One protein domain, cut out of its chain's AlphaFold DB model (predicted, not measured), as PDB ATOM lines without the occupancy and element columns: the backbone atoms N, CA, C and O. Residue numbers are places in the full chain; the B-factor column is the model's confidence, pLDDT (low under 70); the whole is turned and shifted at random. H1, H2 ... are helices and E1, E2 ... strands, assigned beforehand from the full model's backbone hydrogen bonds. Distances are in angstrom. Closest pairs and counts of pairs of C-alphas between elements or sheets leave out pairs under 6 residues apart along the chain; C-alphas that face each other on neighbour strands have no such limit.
ATOM      1  N   ALA A 221     -36.425 -34.495  14.760       91.94
ATOM      2  CA  ALA A 221     -36.770 -33.086  14.800       91.94
ATOM      3  C   ALA A 221     -36.046 -32.355  15.939       91.94
ATOM      4  O   ALA A 221     -35.780 -32.919  16.998       91.94
ATOM      5  N   GLU A 222     -35.751 -31.073  15.743       92.19
ATOM      6  CA  GLU A 222     -35.276 -30.176  16.802       92.19
ATOM      7  C   GLU A 222     -36.022 -28.829  16.740       92.19
ATOM      8  O   GLU A 222     -36.211 -28.284  15.643       92.19
ATOM      9  N   PRO A 223     -36.500 -28.285  17.874       91.44
ATOM     10  CA  PRO A 223     -37.258 -27.041  17.881       91.44
ATOM     11  C   PRO A 223     -36.344 -25.821  17.722       91.44
ATOM     12  O   PRO A 223     -35.297 -25.698  18.355       91.44
ATOM     13  N   VAL A 224     -36.793 -24.856  16.925       91.94
ATOM     14  CA  VAL A 224     -36.208 -23.521  16.787       91.94
ATOM     15  C   VAL A 224     -37.220 -22.506  17.296       91.94
ATOM     16  O   VAL A 224     -38.322 -22.406  16.764       91.94
ATOM     17  N   VAL A 225     -36.844 -21.733  18.314       91.19
ATOM     18  CA  VAL A 225     -37.713 -20.726  18.940       91.19
ATOM     19  C   VAL A 225     -37.315 -19.328  18.470       91.19
ATOM     20  O   VAL A 225     -36.153 -18.941  18.559       91.19
ATOM     21  N   TYR A 226     -38.291 -18.559  17.991       91.19
ATOM     22  CA  TYR A 226     -38.125 -17.170  17.573       91.19
ATOM     23  C   TYR A 226     -38.608 -16.208  18.653       91.19
ATOM     24  O   TYR A 226     -39.671 -16.381  19.257       91.19
ATOM     25  N   MET A 227     -37.835 -15.139  18.843       91.19
ATOM     26  CA  MET A 227     -38.130 -14.077  19.796       91.19
ATOM     27  C   MET A 227     -38.036 -12.698  19.144       91.19
ATOM     28  O   MET A 227     -37.212 -12.469  18.259       91.19
ATOM     29  N   ILE A 228     -38.863 -11.769  19.624       89.25
ATOM     30  CA  ILE A 228     -38.730 -10.331  19.361       89.25
ATOM     31  C   ILE A 228     -38.655  -9.631  20.717       89.25
ATOM     32  O   ILE A 228     -39.604  -9.662  21.507       89.25
ATOM     33  N   GLY A 229     -37.504  -9.023  21.005       86.38
ATOM     34  CA  GLY A 229     -37.191  -8.557  22.355       86.38
ATOM     35  C   GLY A 229     -37.229  -9.722  23.347       86.38
ATOM     36  O   GLY A 229     -36.646 -10.773  23.101       86.38
ATOM     37  N   GLN A 230     -37.955  -9.553  24.450       86.00
ATOM     38  CA  GLN A 230     -38.118 -10.581  25.487       86.00
ATOM     39  C   GLN A 230     -39.258 -11.583  25.221       86.00
ATOM     40  O   GLN A 230     -39.481 -12.491  26.022       86.00
ATOM     41  N   PHE A 231     -40.013 -11.409  24.133       89.81
ATOM     42  CA  PHE A 231     -41.220 -12.189  23.868       89.81
ATOM     43  C   PHE A 231     -40.945 -13.316  22.879       89.81
ATOM     44  O   PHE A 231     -40.388 -13.089  21.807       89.81
ATOM     45  N   VAL A 232     -41.389 -14.525  23.225       90.06
ATOM     46  CA  VAL A 232     -41.446 -15.665  22.304       90.06
ATOM     47  C   VAL A 232     -42.612 -15.446  21.347       90.06
ATOM     48  O   VAL A 232     -43.751 -15.306  21.791       90.06
ATOM     49  N   VAL A 233     -42.324 -15.395  20.046       88.44
ATOM     50  CA  VAL A 233     -43.312 -15.050  19.005       88.44
ATOM     51  C   VAL A 233     -43.649 -16.210  18.076       88.44
ATOM     52  O   VAL A 233     -44.577 -16.100  17.279       88.44
ATOM     53  N   GLY A 234     -42.907 -17.311  18.152       87.69
ATOM     54  CA  GLY A 234     -43.139 -18.475  17.311       87.69
ATOM     55  C   GLY A 234     -41.896 -19.336  17.172       87.69
ATOM     56  O   GLY A 234     -40.990 -19.286  18.004       87.69
ATOM     57  N   GLY A 235     -41.850 -20.125  16.104       89.12
ATOM     58  CA  GLY A 235     -40.755 -21.040  15.837       89.12
ATOM     59  C   GLY A 235     -41.091 -22.055  14.753       89.12
ATOM     60  O   GLY A 235     -42.175 -22.021  14.169       89.12
ATOM     61  N   PHE A 236     -40.168 -22.975  14.511       89.44
ATOM     62  CA  PHE A 236     -40.357 -24.126  13.630       89.44
ATOM     63  C   PHE A 236     -39.546 -25.319  14.131       89.44
ATOM     64  O   PHE A 236     -38.575 -25.142  14.860       89.44
ATOM     65  N   TYR A 237     -39.926 -26.531  13.745       90.56
ATOM     66  CA  TYR A 237     -39.058 -27.695  13.854       90.56
ATOM     67  C   TYR A 237     -38.142 -27.757  12.637       90.56
ATOM     68  O   TYR A 237     -38.589 -27.621  11.497       90.56
ATOM     69  N   ARG A 238     -36.852 -27.984  12.869       92.19
ATOM     70  CA  ARG A 238     -35.961 -28.495  11.829       92.19
ATOM     71  C   ARG A 238     -36.084 -30.010  11.828       92.19
ATOM     72  O   ARG A 238     -35.835 -30.631  12.854       92.19
ATOM     73  N   VAL A 239     -36.439 -30.579  10.683       91.25
ATOM     74  CA  VAL A 239     -36.698 -32.012  10.526       91.25
ATOM     75  C   VAL A 239     -35.711 -32.603   9.532       91.25
ATOM     76  O   VAL A 239     -35.434 -32.013   8.482       91.25
ATOM     77  N   HIS A 240     -35.176 -33.784   9.846       90.44
ATOM     78  CA  HIS A 240     -34.270 -34.489   8.951       90.44
ATOM     79  C   HIS A 240     -34.511 -36.005   8.980       90.44
ATOM     80  O   HIS A 240     -34.176 -36.689   9.941       90.44
ATOM     81  N   GLN A 241     -35.013 -36.560   7.872       86.88
ATOM     82  CA  GLN A 241     -35.311 -37.999   7.754       86.88
ATOM     83  C   GLN A 241     -34.057 -38.889   7.760       86.88
ATOM     84  O   GLN A 241     -34.080 -40.001   8.269       86.88
ATOM     85  N   GLY A 242     -32.949 -38.406   7.189       84.62
ATOM     86  CA  GLY A 242     -31.699 -39.170   7.070       84.62
ATOM     87  C   GLY A 242     -30.665 -38.970   8.185       84.62
ATOM     88  O   GLY A 242     -29.501 -39.280   7.944       84.62
ATOM     89  N   ARG A 243     -31.026 -38.383   9.334       86.19
ATOM     90  CA  ARG A 243     -30.088 -38.106  10.439       86.19
ATOM     91  C   ARG A 243     -30.587 -38.708  11.745       86.19
ATOM     92  O   ARG A 243     -31.786 -38.702  12.001       86.19
ATOM     93  N   GLY A 244     -29.658 -39.223  12.541       87.62
ATOM     94  CA  GLY A 244     -29.907 -39.794  13.859       87.62
ATOM     95  C   GLY A 244     -30.015 -38.753  14.976       87.62
ATOM     96  O   GLY A 244     -29.755 -37.565  14.795       87.62
ATOM     97  N   THR A 245     -30.363 -39.238  16.165       89.19
ATOM     98  CA  THR A 245     -30.647 -38.450  17.378       89.19
ATOM     99  C   THR A 245     -29.424 -37.754  17.989       89.19
ATOM    100  O   THR A 245     -29.577 -36.842  18.799       89.19
ATOM    101  N   ASN A 246     -28.212 -38.156  17.594       86.31
ATOM    102  CA  ASN A 246     -26.924 -37.569  17.986       86.31
ATOM    103  C   ASN A 246     -26.164 -36.928  16.813       86.31
ATOM    104  O   ASN A 246     -24.957 -36.690  16.901       86.31
ATOM    105  N   GLU A 247     -26.841 -36.676  15.694       83.19
ATOM    106  CA  GLU A 247     -26.239 -36.036  14.532       83.19
ATOM    107  C   GLU A 247     -26.691 -34.583  14.387       83.19
ATOM    108  O   GLU A 247     -27.758 -34.173  14.832       83.19
ATOM    109  N   ASN A 248     -25.879 -33.780  13.699       78.88
ATOM    110  CA  ASN A 248     -26.283 -32.430  13.327       78.88
ATOM    111  C   ASN A 248     -27.370 -32.484  12.242       78.88
ATOM    112  O   ASN A 248     -27.076 -32.839  11.095       78.88
ATOM    113  N   LEU A 249     -28.594 -32.072  12.585       77.12
ATOM    114  CA  LEU A 249     -29.706 -32.003  11.633       77.12
ATOM    115  C   LEU A 249     -29.589 -30.803  10.681       77.12
ATOM    116  O   LEU A 249     -30.262 -30.779   9.654       77.12
ATOM    117  N   ASN A 250     -28.721 -29.823  10.967       77.50
ATOM    118  CA  ASN A 250     -28.391 -28.733  10.044       77.50
ATOM    119  C   ASN A 250     -27.467 -29.229   8.920       77.50
ATOM    120  O   ASN A 250     -26.263 -28.943   8.901       77.50
ATOM    121  N   ALA A 251     -28.030 -30.029   8.020       78.88
ATOM    122  CA  ALA A 251     -27.345 -30.700   6.926       78.88
ATOM    123  C   ALA A 251     -28.227 -30.726   5.661       78.88
ATOM    124  O   ALA A 251     -29.449 -30.598   5.760       78.88
ATOM    125  N   PRO A 252     -27.639 -30.902   4.460       78.50
ATOM    126  CA  PRO A 252     -28.414 -31.029   3.228       78.50
ATOM    127  C   PRO A 252     -29.458 -32.148   3.326       78.50
ATOM    128  O   PRO A 252     -29.114 -33.264   3.712       78.50
ATOM    129  N   GLY A 253     -30.703 -31.853   2.945       80.62
ATOM    130  CA  GLY A 253     -31.845 -32.765   3.094       80.62
ATOM    131  C   GLY A 253     -32.765 -32.438   4.275       80.62
ATOM    132  O   GLY A 253     -33.837 -33.030   4.386       80.62
ATOM    133  N   MET A 254     -32.390 -31.477   5.126       87.25
ATOM    134  CA  MET A 254     -33.298 -30.919   6.128       87.25
ATOM    135  C   MET A 254     -34.455 -30.143   5.487       87.25
ATOM    136  O   MET A 254     -34.283 -29.475   4.465       87.25
ATOM    137  N   HIS A 255     -35.607 -30.177   6.146       88.31
ATOM    138  CA  HIS A 255     -36.747 -29.307   5.864       88.31
ATOM    139  C   HIS A 255     -37.275 -28.704   7.169       88.31
ATOM    140  O   HIS A 255     -36.787 -29.014   8.262       88.31
ATOM    141  N   PHE A 256     -38.230 -27.787   7.048       89.62
ATOM    142  CA  PHE A 256     -38.803 -27.077   8.181       89.62
ATOM    143  C   PHE A 256     -40.284 -27.381   8.284       89.62
ATOM    144  O   PHE A 256     -41.013 -27.228   7.307       89.62
ATOM    145  N   GLU A 257     -40.711 -27.757   9.480       86.44
ATOM    146  CA  GLU A 257     -42.112 -27.974   9.805       86.44
ATOM    147  C   GLU A 257     -42.564 -26.887  10.781       86.44
ATOM    148  O   GLU A 257     -41.852 -26.607  11.753       86.44
ATOM    149  N   PRO A 258     -43.714 -26.229  10.559       81.75
ATOM    150  CA  PRO A 258     -44.210 -25.227  11.486       81.75
ATOM    151  C   PRO A 258     -44.326 -25.807  12.898       81.75
ATOM    152  O   PRO A 258     -45.040 -26.778  13.144       81.75
ATOM    153  N   LEU A 259     -43.645 -25.178  13.852       71.94
ATOM    154  CA  LEU A 259     -43.853 -25.465  15.263       71.94
ATOM    155  C   LEU A 259     -45.229 -24.895  15.561       71.94
ATOM    156  O   LEU A 259     -45.467 -23.713  15.303       71.94
ATOM    157  N   ALA A 260     -46.153 -25.740  16.016       59.22
ATOM    158  CA  ALA A 260     -47.543 -25.375  16.243       59.22
ATOM    159  C   ALA A 260     -47.686 -24.357  17.397       59.22
ATOM    160  O   ALA A 260     -48.182 -24.667  18.473       59.22
ATOM    161  N   PHE A 261     -47.283 -23.112  17.142       56.84
ATOM    162  CA  PHE A 261     -47.672 -21.902  17.861       56.84
ATOM    163  C   PHE A 261     -48.891 -21.234  17.206       56.84
ATOM    164  O   PHE A 261     -49.299 -20.150  17.615       56.84
ATOM    165  N   ALA A 262     -49.486 -21.867  16.185       46.12
ATOM    166  CA  ALA A 262     -50.703 -21.394  15.522       46.12
ATOM    167  C   ALA A 262     -51.887 -21.235  16.502       46.12
ATOM    168  O   ALA A 262     -52.802 -20.452  16.256       46.12
ATOM    169  N   GLN A 263     -51.837 -21.935  17.638       54.28
ATOM    170  CA  GLN A 263     -52.590 -21.626  18.851       54.28
ATOM    171  C   GLN A 263     -51.583 -21.278  19.954       54.28
ATOM    172  O   GLN A 263     -50.466 -21.792  19.937       54.28
ATOM    173  N   ALA A 264     -51.951 -20.396  20.889       58.88
ATOM    174  CA  ALA A 264     -51.089 -19.950  21.988       58.88
ATOM    175  C   ALA A 264     -50.800 -21.090  22.988       58.88
ATOM    176  O   ALA A 264     -51.291 -21.110  24.114       58.88
ATOM    177  N   CYS A 265     -50.003 -22.064  22.559       64.25
ATOM    178  CA  CYS A 265     -49.620 -23.259  23.294       64.25
ATOM    179  C   CYS A 265     -48.365 -23.021  24.140       64.25
ATOM    180  O   CYS A 265     -47.603 -23.938  24.366       64.25
ATOM    181  N   ASN A 266     -48.105 -21.794  24.579       68.75
ATOM    182  CA  ASN A 266     -46.996 -21.456  25.476       68.75
ATOM    183  C   ASN A 266     -47.486 -20.836  26.791       68.75
ATOM    184  O   ASN A 266     -46.696 -20.244  27.525       68.75
ATOM    185  N   MET A 267     -48.786 -20.947  27.078       85.19
ATOM    186  CA  MET A 267     -49.353 -20.605  28.377       85.19
ATOM    187  C   MET A 267     -49.370 -21.865  29.247       85.19
ATOM    188  O   MET A 267     -50.143 -22.779  28.948       85.19
ATOM    189  N   PRO A 268     -48.524 -21.944  30.288       88.81
ATOM    190  CA  PRO A 268     -48.442 -23.131  31.123       88.81
ATOM    191  C   PRO A 268     -49.758 -23.342  31.874       88.81
ATOM    192  O   PRO A 268     -50.445 -22.391  32.259       88.81
ATOM    193  N   ARG A 269     -50.113 -24.609  32.063       91.31
ATOM    194  CA  ARG A 269     -51.377 -25.071  32.626       91.31
ATOM    195  C   ARG A 269     -51.118 -26.134  33.681       91.31
ATOM    196  O   ARG A 269     -50.651 -27.225  33.370       91.31
ATOM    197  N   ASN A 270     -51.477 -25.817  34.920       93.31
ATOM    198  CA  ASN A 270     -51.298 -26.715  36.064       93.31
ATOM    199  C   ASN A 270     -52.242 -27.927  36.032       93.31
ATOM    200  O   ASN A 270     -52.019 -28.891  36.755       93.31
ATOM    201  N   ASP A 271     -53.310 -27.868  35.236       94.25
ATOM    202  CA  ASP A 271     -54.285 -28.947  35.075       94.25
ATOM    203  C   ASP A 271     -53.901 -29.970  33.991       94.25
ATOM    204  O   ASP A 271     -54.606 -30.959  33.807       94.25
ATOM    205  N   LEU A 272     -52.792 -29.739  33.283       92.00
ATOM    206  CA  LEU A 272     -52.255 -30.617  32.244       92.00
ATOM    207  C   LEU A 272     -50.941 -31.262  32.695       92.00
ATOM    208  O   LEU A 272     -50.250 -30.750  33.579       92.00
ATOM    209  N   ALA A 273     -50.567 -32.374  32.063       93.19
ATOM    210  CA  ALA A 273     -49.291 -33.023  32.331       93.19
ATOM    211  C   ALA A 273     -48.115 -32.142  31.875       93.19
ATOM    212  O   ALA A 273     -48.242 -31.289  30.995       93.19
ATOM    213  N   VAL A 274     -46.929 -32.367  32.446       90.38
ATOM    214  CA  VAL A 274     -45.706 -31.623  32.077       90.38
ATOM    215  C   VAL A 274     -45.357 -31.810  30.594       90.38
ATOM    216  O   VAL A 274     -44.893 -30.880  29.941       90.38
ATOM    217  N   VAL A 275     -45.623 -33.003  30.055       88.44
ATOM    218  CA  VAL A 275     -45.352 -33.368  28.655       88.44
ATOM    219  C   VAL A 275     -46.360 -32.786  27.664       88.44
ATOM    220  O   VAL A 275     -46.094 -32.758  26.459       88.44
ATOM    221  N   ASP A 276     -47.506 -32.306  28.153       89.44
ATOM    222  CA  ASP A 276     -48.538 -31.753  27.292       89.44
ATOM    223  C   ASP A 276     -48.057 -30.461  26.634       89.44
ATOM    224  O   ASP A 276     -47.304 -29.665  27.203       89.44
ATOM    225  N   CYS A 277     -48.534 -30.254  25.407       87.06
ATOM    226  CA  CYS A 277     -48.112 -29.189  24.499       87.06
ATOM    227  C   CYS A 277     -47.939 -27.805  25.178       87.06
ATOM    228  O   CYS A 277     -46.854 -27.235  25.038       87.06
ATOM    229  N   PRO A 278     -48.898 -27.294  25.987       88.69
ATOM    230  CA  PRO A 278     -48.764 -25.985  26.634       88.69
ATOM    231  C   PRO A 278     -47.582 -25.858  27.604       88.69
ATOM    232  O   PRO A 278     -46.895 -24.835  27.625       88.69
ATOM    233  N   ASN A 279     -47.330 -26.902  28.395       91.38
ATOM    234  CA  ASN A 279     -46.273 -26.920  29.404       91.38
ATOM    235  C   ASN A 279     -44.901 -27.164  28.769       91.38
ATOM    236  O   ASN A 279     -43.940 -26.453  29.074       91.38
ATOM    237  N   ARG A 280     -44.827 -28.096  27.812       90.50
ATOM    238  CA  ARG A 280     -43.604 -28.394  27.057       90.50
ATOM    239  C   ARG A 280     -43.090 -27.174  26.289       90.50
ATOM    240  O   ARG A 280     -41.925 -26.805  26.419       90.50
ATOM    241  N   PHE A 281     -43.953 -26.485  25.543       89.44
ATOM    242  CA  PHE A 281     -43.538 -25.294  24.794       89.44
ATOM    243  C   PHE A 281     -43.307 -24.068  25.678       89.44
ATOM    244  O   PHE A 281     -42.485 -23.217  25.325       89.44
ATOM    245  N   TYR A 282     -43.957 -23.976  26.843       91.75
ATOM    246  CA  TYR A 282     -43.563 -22.986  27.843       91.75
ATOM    247  C   TYR A 282     -42.107 -23.199  28.285       91.75
ATOM    248  O   TYR A 282     -41.338 -22.235  28.297       91.75
ATOM    249  N   ALA A 283     -41.701 -24.446  28.559       93.38
ATOM    250  CA  ALA A 283     -40.318 -24.774  28.908       93.38
ATOM    251  C   ALA A 283     -39.334 -24.401  27.782       93.38
ATOM    252  O   ALA A 283     -38.323 -23.754  28.054       93.38
ATOM    253  N   TYR A 284     -39.665 -24.673  26.513       92.88
ATOM    254  CA  TYR A 284     -38.834 -24.244  25.371       92.88
ATOM    255  C   TYR A 284     -38.663 -22.723  25.347       92.88
ATOM    256  O   TYR A 284     -37.562 -22.204  25.156       92.88
ATOM    257  N   GLY A 285     -39.749 -21.993  25.612       92.88
ATOM    258  CA  GLY A 285     -39.722 -20.542  25.727       92.88
ATOM    259  C   GLY A 285     -38.915 -20.027  26.922       92.88
ATOM    260  O   GLY A 285     -38.347 -18.941  26.840       92.88
ATOM    261  N   VAL A 286     -38.854 -20.755  28.044       95.31
ATOM    262  CA  VAL A 286     -37.963 -20.423  29.172       95.31
ATOM    263  C   VAL A 286     -36.505 -20.533  28.734       95.31
ATOM    264  O   VAL A 286     -35.786 -19.542  28.838       95.31
ATOM    265  N   ILE A 287     -36.090 -21.669  28.162       96.12
ATOM    266  CA  ILE A 287     -34.704 -21.878  27.709       96.12
ATOM    267  C   ILE A 287     -34.292 -20.835  26.662       96.12
ATOM    268  O   ILE A 287     -33.226 -20.229  26.775       96.12
ATOM    269  N   ALA A 288     -35.169 -20.537  25.698       94.94
ATOM    270  CA  ALA A 288     -34.922 -19.498  24.700       94.94
ATOM    271  C   ALA A 288     -34.693 -18.113  25.335       94.94
ATOM    272  O   ALA A 288     -33.786 -17.384  24.932       94.94
ATOM    273  N   ARG A 289     -35.465 -17.759  26.372       95.94
ATOM    274  CA  ARG A 289     -35.304 -16.490  27.098       95.94
ATOM    275  C   ARG A 289     -34.015 -16.434  27.916       95.94
ATOM    276  O   ARG A 289     -33.398 -15.374  27.961       95.94
ATOM    277  N   LEU A 290     -33.581 -17.547  28.511       97.12
ATOM    278  CA  LEU A 290     -32.278 -17.625  29.183       97.12
ATOM    279  C   LEU A 290     -31.132 -17.416  28.181       97.12
ATOM    280  O   LEU A 290     -30.223 -16.629  28.438       97.12
ATOM    281  N   ALA A 291     -31.220 -18.030  26.997       94.75
ATOM    282  CA  ALA A 291     -30.242 -17.836  25.927       94.75
ATOM    283  C   ALA A 291     -30.221 -16.385  25.414       94.75
ATOM    284  O   ALA A 291     -29.151 -15.806  25.214       94.75
ATOM    285  N   ALA A 292     -31.395 -15.764  25.262       93.88
ATOM    286  CA  ALA A 292     -31.507 -14.354  24.896       93.88
ATOM    287  C   ALA A 292     -30.912 -13.427  25.971       93.88
ATOM    288  O   ALA A 292     -30.228 -12.461  25.634       93.88
TER     289      ALA A 292
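Overview. This is residues 221 to 292 of the 305 residues of the protein "Glutamate--cysteine ligase" of Legionella feeleii (UniProt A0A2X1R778). A long hairpin of E1 and E2, with the short strand E3 beside the far end of E2, makes a narrow sheet, and one helix, H1, crosses over one face of E1 and E2. Two long loops, residues 241 to 254 and 259 to 276, lie toward opposite ends of the longest axis. The printed part has 72 residues with three named strands and then one named helix; the sheet order is E1 - E2 - E3, all antiparallel, and the class is mixed, helices and strands. The whole is only just compact, close to loose, with a radius of gyration of the C-alphas of 13.3 A and spans of 38 by 29 by 22 A.

Arrangement. E1, residues 221 to 228, E2, residues 231 to 240, and E3, residues 255 to 258, form a meander, each strand the antiparallel neighbour of the one before. In the hairpin E1 and E2, at 156 degrees, N 224 and O 236 are 2.7 A apart, within hydrogen-bond range. In the hairpin E2 and E3, at 141 degrees, N 237 and O 257 are 2.8 A apart, also within range. H1, residues 277 to 292, is on one face of the sheet, two layers, at a height over the sheet of 8.8 A. It lies over E1 and, only just, with 3 C-alphas, over E2; it runs only just across the strands, at 63 degrees to E1 on the local plane. Its closest C-alphas to E1 are Ala 288 to Val 225, 6.5 A; to E2, Gly 285 to Val 232, 6.2 A. In H1 every O i to N i+4 pair is within hydrogen-bond range.

Along the chain. E1 begins at C-alpha 221, (-36.770, -33.086, 14.800), and spans 23.3 A. E2 spans 27.7 A, E3 10.2 A and H1 22.3 A, ending at C-alpha 292, (-31.507, -14.354, 24.896).

Size, cuts and confidence. The C-alphas of Pro 252 and Asp 271, the two farthest apart, are 41.1 A apart. The printed part has no cut. The link E1 to E2 is tight; E2 to E3 and E3 to H1 are long. Mean pLDDT of the printed part is 85.9, with residues 260 to 266 under 70.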